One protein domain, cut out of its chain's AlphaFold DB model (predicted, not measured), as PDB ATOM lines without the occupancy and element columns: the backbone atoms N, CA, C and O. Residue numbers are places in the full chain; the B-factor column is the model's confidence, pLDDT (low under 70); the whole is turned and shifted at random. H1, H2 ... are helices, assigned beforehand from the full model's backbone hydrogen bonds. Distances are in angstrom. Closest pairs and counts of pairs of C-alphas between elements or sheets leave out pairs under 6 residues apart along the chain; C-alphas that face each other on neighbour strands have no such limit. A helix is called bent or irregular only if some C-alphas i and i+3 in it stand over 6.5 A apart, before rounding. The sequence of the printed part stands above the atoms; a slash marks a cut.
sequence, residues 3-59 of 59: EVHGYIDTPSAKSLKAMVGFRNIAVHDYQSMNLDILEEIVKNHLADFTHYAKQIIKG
ATOM      1  N   GLU A   3     421.537 489.041 409.398       93.00
ATOM      2  CA  GLU A   3     422.895 489.518 409.718       93.00
ATOM      3  C   GLU A   3     422.905 490.532 410.872       93.00
ATOM      4  O   GLU A   3     423.694 490.426 411.799       93.00
ATOM      5  N   VAL A   4     421.975 491.493 410.845       92.25
ATOM      6  CA  VAL A   4     421.869 492.563 411.855       92.25
ATOM      7  C   VAL A   4     421.551 492.007 413.245       92.25
ATOM      8  O   VAL A   4     421.987 492.571 414.239       92.25
ATOM      9  N   HIS A   5     420.810 490.899 413.314       92.25
ATOM     10  CA  HIS A   5     420.482 490.222 414.570       92.25
ATOM     11  C   HIS A   5     421.491 489.117 414.928       92.25
ATOM     12  O   HIS A   5     421.266 488.379 415.880       92.25
ATOM     13  N   GLY A   6     422.587 488.976 414.174       91.69
ATOM     14  CA  GLY A   6     423.651 488.012 414.459       91.69
ATOM     15  C   GLY A   6     423.317 486.550 414.151       91.69
ATOM     16  O   GLY A   6     424.126 485.682 414.458       91.69
ATOM     17  N   TYR A   7     422.172 486.257 413.522       93.75
ATOM     18  CA  TYR A   7     421.802 484.882 413.145       93.75
ATOM     19  C   TYR A   7     422.672 484.317 412.027       93.75
ATOM     20  O   TYR A   7     422.786 483.102 411.892       93.75
ATOM     21  N   ILE A   8     423.232 485.199 411.195       95.50
ATOM     22  CA  ILE A   8     424.167 484.816 410.142       95.50
ATOM     23  C   ILE A   8     425.351 485.771 410.080       95.50
ATOM     24  O   ILE A   8     425.210 486.961 410.366       95.50
ATOM     25  N   ASP A   9     426.497 485.261 409.644       95.00
ATOM     26  CA  ASP A   9     427.692 486.058 409.411       95.00
ATOM     27  C   ASP A   9     427.578 486.936 408.143       95.00
ATOM     28  O   ASP A   9     426.802 486.678 407.211       95.00
ATOM     29  N   THR A  10     428.358 488.020 408.109       95.06
ATOM     30  CA  THR A  10     428.418 488.944 406.965       95.06
ATOM     31  C   THR A  10     428.796 488.260 405.643       95.06
ATOM     32  O   THR A  10     428.181 488.590 404.623       95.06
ATOM     33  N   PRO A  11     429.763 487.319 405.595       94.31
ATOM     34  CA  PRO A  11     430.047 486.555 404.380       94.31
ATOM     35  C   PRO A  11     428.815 485.833 403.819       94.31
ATOM     36  O   PRO A  11     428.477 486.029 402.652       94.31
ATOM     37  N   SER A  12     428.076 485.100 404.652       95.12
ATOM     38  CA  SER A  12     426.864 484.372 404.254       95.12
ATOM     39  C   SER A  12     425.788 485.331 403.766       95.12
ATOM     40  O   SER A  12     425.162 485.101 402.732       95.12
ATOM     41  N   ALA A  13     425.602 486.455 404.462       96.06
ATOM     42  CA  ALA A  13     424.652 487.481 404.050       96.06
ATOM     43  C   ALA A  13     424.983 488.065 402.666       96.06
ATOM     44  O   ALA A  13     424.068 488.341 401.886       96.06
ATOM     45  N   LYS A  14     426.268 488.255 402.343       95.50
ATOM     46  CA  LYS A  14     426.712 488.729 401.023       95.50
ATOM     47  C   LYS A  14     426.525 487.664 399.943       95.50
ATOM     48  O   LYS A  14     425.883 487.966 398.936       95.50
ATOM     49  N   SER A  15     427.009 486.441 400.166       94.56
ATOM     50  CA  SER A  15     426.898 485.344 399.194       94.56
ATOM     51  C   SER A  15     425.442 485.031 398.851       94.56
ATOM     52  O   SER A  15     425.082 484.949 397.678       94.56
ATOM     53  N   LEU A  16     424.559 484.959 399.851       95.12
ATOM     54  CA  LEU A  16     423.140 484.669 399.620       95.12
ATOM     55  C   LEU A  16     422.428 485.789 398.854       95.12
ATOM     56  O   LEU A  16     421.615 485.503 397.977       95.12
ATOM     57  N   LYS A  17     422.736 487.064 399.135       94.75
ATOM     58  CA  LYS A  17     422.184 488.196 398.365       94.75
ATOM     59  C   LYS A  17     422.616 488.134 396.900       94.75
ATOM     60  O   LYS A  17     421.775 488.310 396.021       94.75
ATOM     61  N   ALA A  18     423.896 487.859 396.643       94.38
ATOM     62  CA  ALA A  18     424.403 487.674 395.284       94.38
ATOM     63  C   ALA A  18     423.682 486.515 394.580       94.38
ATOM     64  O   ALA A  18     423.260 486.658 393.432       94.38
ATOM     65  N   MET A  19     423.446 485.412 395.293       94.69
ATOM     66  CA  MET A  19     422.782 484.240 394.732       94.69
ATOM     67  C   MET A  19     421.306 484.467 394.397       94.69
ATOM     68  O   MET A  19     420.822 484.009 393.364       94.69
ATOM     69  N   VAL A  20     420.590 485.248 395.211       94.00
ATOM     70  CA  VAL A  20     419.227 485.699 394.881       94.00
ATOM     71  C   VAL A  20     419.230 486.578 393.626       94.00
ATOM     72  O   VAL A  20     418.357 486.424 392.771       94.00
ATOM     73  N   GLY A  21     420.222 487.462 393.482       92.00
ATOM     74  CA  GLY A  21     420.411 488.264 392.270       92.00
ATOM     75  C   GLY A  21     420.620 487.396 391.029       92.00
ATOM     76  O   GLY A  21     419.914 487.568 390.035       92.00
ATOM     77  N   PHE A  22     421.512 486.407 391.114       92.81
ATOM     78  CA  PHE A  22     421.742 485.446 390.035       92.81
ATOM     79  C   PHE A  22     420.474 484.659 389.684       92.81
ATOM     80  O   PHE A  22     420.104 484.573 388.514       92.81
ATOM     81  N   ARG A  23     419.740 484.161 390.687       92.31
ATOM     82  CA  ARG A  23     418.453 483.478 390.483       92.31
ATOM     83  C   ARG A  23     417.453 484.349 389.726       92.31
ATOM     84  O   ARG A  23     416.699 483.821 388.916       92.31
ATOM     85  N   ASN A  24     417.411 485.658 389.976       89.56
ATOM     86  CA  ASN A  24     416.498 486.550 389.258       89.56
ATOM     87  C   ASN A  24     416.866 486.664 387.775       89.56
ATOM     88  O   ASN A  24     415.969 486.618 386.938       89.56
ATOM     89  N   ILE A  25     418.159 486.724 387.452       89.06
ATOM     90  CA  ILE A  25     418.639 486.702 386.064       89.06
ATOM     91  C   ILE A  25     418.290 485.363 385.414       89.06
ATOM     92  O   ILE A  25     417.686 485.343 384.351       89.06
ATOM     93  N   ALA A  26     418.581 484.242 386.077       88.94
ATOM     94  CA  ALA A  26     418.269 482.918 385.546       88.94
ATOM     95  C   ALA A  26     416.763 482.747 385.269       88.94
ATOM     96  O   ALA A  26     416.373 482.194 384.250       88.94
ATOM     97  N   VAL A  27     415.893 483.237 386.153       89.56
ATOM     98  CA  VAL A  27     414.440 483.069 386.002       89.56
ATOM     99  C   VAL A  27     413.844 483.972 384.923       89.56
ATOM    100  O   VAL A  27     412.917 483.547 384.236       89.56
ATOM    101  N   HIS A  28     414.332 485.205 384.781       88.12
ATOM    102  CA  HIS A  28     413.725 486.191 383.882       88.12
ATOM    103  C   HIS A  28     414.452 486.342 382.538       88.12
ATOM    104  O   HIS A  28     413.808 486.681 381.553       88.12
ATOM    105  N   ASP A  29     415.752 486.049 382.489       83.75
ATOM    106  CA  ASP A  29     416.674 486.402 381.402       83.75
ATOM    107  C   ASP A  29     417.616 485.225 381.052       83.75
ATOM    108  O   ASP A  29     418.809 485.378 380.793       83.75
ATOM    109  N   TYR A  30     417.082 483.998 381.023       69.31
ATOM    110  CA  TYR A  30     417.872 482.767 380.842       69.31
ATOM    111  C   TYR A  30     418.746 482.759 379.569       69.31
ATOM    112  O   TYR A  30     419.813 482.149 379.561       69.31
ATOM    113  N   GLN A  31     418.327 483.439 378.494       69.50
ATOM    114  CA  GLN A  31     419.088 483.518 377.236       69.50
ATOM    115  C   GLN A  31     420.322 484.432 377.310       69.50
ATOM    116  O   GLN A  31     421.260 484.231 376.543       69.50
ATOM    117  N   SER A  32     420.335 485.419 378.208       79.00
ATOM    118  CA  SER A  32     421.465 486.337 378.421       79.00
ATOM    119  C   SER A  32     422.304 485.961 379.649       79.00
ATOM    120  O   SER A  32     423.256 486.661 379.998       79.00
ATOM    121  N   MET A  33     421.976 484.840 380.298       83.81
ATOM    122  CA  MET A  33     422.681 484.345 381.471       83.81
ATOM    123  C   MET A  33     424.131 483.973 381.133       83.81
ATOM    124  O   MET A  33     424.402 483.208 380.210       83.81
ATOM    125  N   ASN A  34     425.069 484.477 381.936       87.88
ATOM    126  CA  ASN A  34     426.478 484.126 381.812       87.88
ATOM    127  C   ASN A  34     426.734 482.728 382.411       87.88
ATOM    128  O   ASN A  34     426.622 482.532 383.624       87.88
ATOM    129  N   LEU A  35     427.081 481.767 381.551       90.31
ATOM    130  CA  LEU A  35     427.343 480.379 381.936       90.31
ATOM    131  C   LEU A  35     428.611 480.209 382.782       90.31
ATOM    132  O   LEU A  35     428.639 479.302 383.609       90.31
ATOM    133  N   ASP A  36     429.598 481.098 382.666       93.19
ATOM    134  CA  ASP A  36     430.806 481.050 383.499       93.19
ATOM    135  C   ASP A  36     430.455 481.311 384.969       93.19
ATOM    136  O   ASP A  36     430.973 480.664 385.877       93.19
ATOM    137  N   ILE A  37     429.499 482.219 385.212       91.88
ATOM    138  CA  ILE A  37     428.979 482.477 386.561       91.88
ATOM    139  C   ILE A  37     428.226 481.245 387.071       91.88
ATOM    140  O   ILE A  37     428.393 480.862 388.225       91.88
ATOM    141  N   LEU A  38     427.413 480.602 386.225       93.25
ATOM    142  CA  LEU A  38     426.702 479.380 386.609       93.25
ATOM    143  C   LEU A  38     427.677 478.255 386.988       93.25
ATOM    144  O   LEU A  38     427.480 477.584 388.002       93.25
ATOM    145  N   GLU A  39     428.727 478.057 386.195       95.50
ATOM    146  CA  GLU A  39     429.763 477.058 386.455       95.50
ATOM    147  C   GLU A  39     430.488 477.328 387.779       95.50
ATOM    148  O   GLU A  39     430.631 476.417 388.599       95.50
ATOM    149  N   GLU A  40     430.871 478.580 388.026       95.62
ATOM    150  CA  GLU A  40     431.507 479.008 389.275       95.62
ATOM    151  C   GLU A  40     430.605 478.739 390.486       95.62
ATOM    152  O   GLU A  40     431.055 478.231 391.515       95.62
ATOM    153  N   ILE A  41     429.301 478.998 390.360       94.44
ATOM    154  CA  ILE A  41     428.330 478.738 391.428       94.44
ATOM    155  C   ILE A  41     428.264 477.251 391.762       94.44
ATOM    156  O   ILE A  41     428.314 476.877 392.938       94.44
ATOM    157  N   VAL A  42     428.159 476.406 390.735       95.19
ATOM    158  CA  VAL A  42     428.068 474.951 390.898       95.19
ATOM    159  C   VAL A  42     429.347 474.385 391.514       95.19
ATOM    160  O   VAL A  42     429.269 473.489 392.354       95.19
ATOM    161  N   LYS A  43     430.515 474.911 391.136       96.75
ATOM    162  CA  LYS A  43     431.804 474.430 391.646       96.75
ATOM    163  C   LYS A  43     432.111 474.926 393.055       96.75
ATOM    164  O   LYS A  43     432.554 474.133 393.883       96.75
ATOM    165  N   ASN A  44     431.860 476.204 393.332       96.00
ATOM    166  CA  ASN A  44     432.467 476.880 394.480       96.00
ATOM    167  C   ASN A  44     431.457 477.442 395.491       96.00
ATOM    168  O   ASN A  44     431.813 477.597 396.658       96.00
ATOM    169  N   HIS A  45     430.196 477.685 395.111       95.56
ATOM    170  CA  HIS A  45     429.235 478.392 395.976       95.56
ATOM    171  C   HIS A  45     428.095 477.536 396.538       95.56
ATOM    172  O   HIS A  45     427.356 477.996 397.408       95.56
ATOM    173  N   LEU A  46     427.946 476.268 396.134       95.19
ATOM    174  CA  LEU A  46     426.903 475.396 396.704       95.19
ATOM    175  C   LEU A  46     427.061 475.184 398.222       95.19
ATOM    176  O   LEU A  46     426.072 475.018 398.942       95.19
ATOM    177  N   ALA A  47     428.299 475.222 398.723       95.56
ATOM    178  CA  ALA A  47     428.591 475.092 400.148       95.56
ATOM    179  C   ALA A  47     428.033 476.260 400.983       95.56
ATOM    180  O   ALA A  47     427.707 476.051 402.156       95.56
ATOM    181  N   ASP A  48     427.840 477.442 400.387       94.94
ATOM    182  CA  ASP A  48     427.330 478.637 401.071       94.94
ATOM    183  C   ASP A  48     425.924 478.393 401.642       94.94
ATOM    184  O   ASP A  48     425.619 478.808 402.762       94.94
ATOM    185  N   PHE A  49     425.085 477.625 400.936       93.69
ATOM    186  CA  PHE A  49     423.757 477.236 401.424       93.69
ATOM    187  C   PHE A  49     423.827 476.321 402.646       93.69
ATOM    188  O   PHE A  49     423.042 476.460 403.584       93.69
ATOM    189  N   THR A  50     424.785 475.395 402.655       94.25
ATOM    190  CA  THR A  50     424.985 474.482 403.787       94.25
ATOM    191  C   THR A  50     425.549 475.233 404.991       94.25
ATOM    192  O   THR A  50     425.145 474.976 406.126       94.25
ATOM    193  N   HIS A  51     426.467 476.175 404.762       94.75
ATOM    194  CA  HIS A  51     427.018 477.043 405.804       94.75
ATOM    195  C   HIS A  51     425.931 477.915 406.435       94.75
ATOM    196  O   HIS A  51     425.797 477.938 407.658       94.75
ATOM    197  N   TYR A  52     425.082 478.529 405.609       95.06
ATOM    198  CA  TYR A  52     423.900 479.256 406.063       95.06
ATOM    199  C   TYR A  52     422.959 478.379 406.899       95.06
ATOM    200  O   TYR A  52     422.617 478.743 408.024       95.06
ATOM    201  N   ALA A  53     422.580 477.200 406.395       94.69
ATOM    202  CA  ALA A  53     421.677 476.296 407.106       94.69
ATOM    203  C   ALA A  53     422.236 475.893 408.481       94.69
ATOM    204  O   ALA A  53     421.504 475.868 409.467       94.69
ATOM    205  N   LYS A  54     423.549 475.645 408.573       95.12
ATOM    206  CA  LYS A  54     424.220 475.347 409.846       95.12
ATOM    207  C   LYS A  54     424.140 476.501 410.843       95.12
ATOM    208  O   LYS A  54     424.016 476.227 412.031       95.12
ATOM    209  N   GLN A  55     424.234 477.751 410.395       94.31
ATOM    210  CA  GLN A  55     424.121 478.913 411.281       94.31
ATOM    211  C   GLN A  55     422.703 479.054 411.834       94.31
ATOM    212  O   GLN A  55     422.539 479.250 413.031       94.31
ATOM    213  N   ILE A  56     421.687 478.841 410.993       93.56
ATOM    214  CA  ILE A  56     420.282 478.906 411.415       93.56
ATOM    215  C   ILE A  56     419.909 477.765 412.368       93.56
ATOM    216  O   ILE A  56     419.202 477.999 413.337       93.56
ATOM    217  N   ILE A  57     420.381 476.538 412.122       92.00
ATOM    218  CA  ILE A  57     420.047 475.367 412.960       92.00
ATOM    219  C   ILE A  57     420.756 475.407 414.322       92.00
ATOM    220  O   ILE A  57     420.269 474.823 415.287       92.00
ATOM    221  N   LYS A  58     421.928 476.045 414.402       74.31
ATOM    222  CA  LYS A  58     422.684 476.192 415.656       74.31
ATOM    223  C   LYS A  58     422.240 477.392 416.502       74.31
ATOM    224  O   LYS A  58     422.707 477.488 417.637       74.31
ATOM    225  N   GLY A  59     421.456 478.305 415.927       59.31
ATOM    226  CA  GLY A  59     420.965 479.525 416.571       59.31
ATOM    227  C   GLY A  59     419.732 479.315 417.433       59.31
ATOM    228  O   GLY A  59     419.037 478.292 417.251       59.31
TER     229      GLY A  59
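Overview. This is residues 3 to 59 of the 59 residues of an uncharacterized protein of Geomicrobium sp. JCM 19055 (UniProt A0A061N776). A straight helix, H1, is followed by a bent one, H2, which folds back over it in an arch: its second arm, H2b, crosses H1 steeply. The turn at residues 27 to 32 sticks out at one end. The printed part has 57 residues with two named helices, H1 then H2, and no named strand: all helix. It is loose, radius of gyration of the C-alphas 12.9 A, and elongated, spanning 39 by 21 by 15 A.

Along the chain. H1, residues 10 to 28, runs 27.5 A from C-alpha 10 at (428.418, 488.944, 406.965). H2, residues 35 to 58, was assigned as one helix by its hydrogen bonds but is bent: C-alphas 43 and 46 are 7.1 A apart. Its arms are H2a, residues 35 to 43, 12.2 A, and H2b, residues 46 to 58, 19.4 A, ending at C-alpha 58 (422.684, 476.192, 415.656).

Arrangement. H1, with residues 12 to 16 alone, touches residues 48 to 52 of H2b; the closest C-alphas, of Ser 12 and Tyr 52, are 6.2 A apart. They run opposite ways at a steep tilt of 53 degrees. H1 and H2a are near each other, closest C-alphas 8.5 A. H2a and H2b stand at a steep tilt of 47 degrees. Every O i to N i+4 pair is within hydrogen-bond range in H1 and H2a, and 8 of 9 in H2b.

Size, cuts and confidence. The farthest C-alphas, of Gln 31 and Gly 59, are 39.6 A apart. The printed part has no cut, and the H1 to H2 link is short. Residues 30 to 31 and 59 have pLDDT under 70.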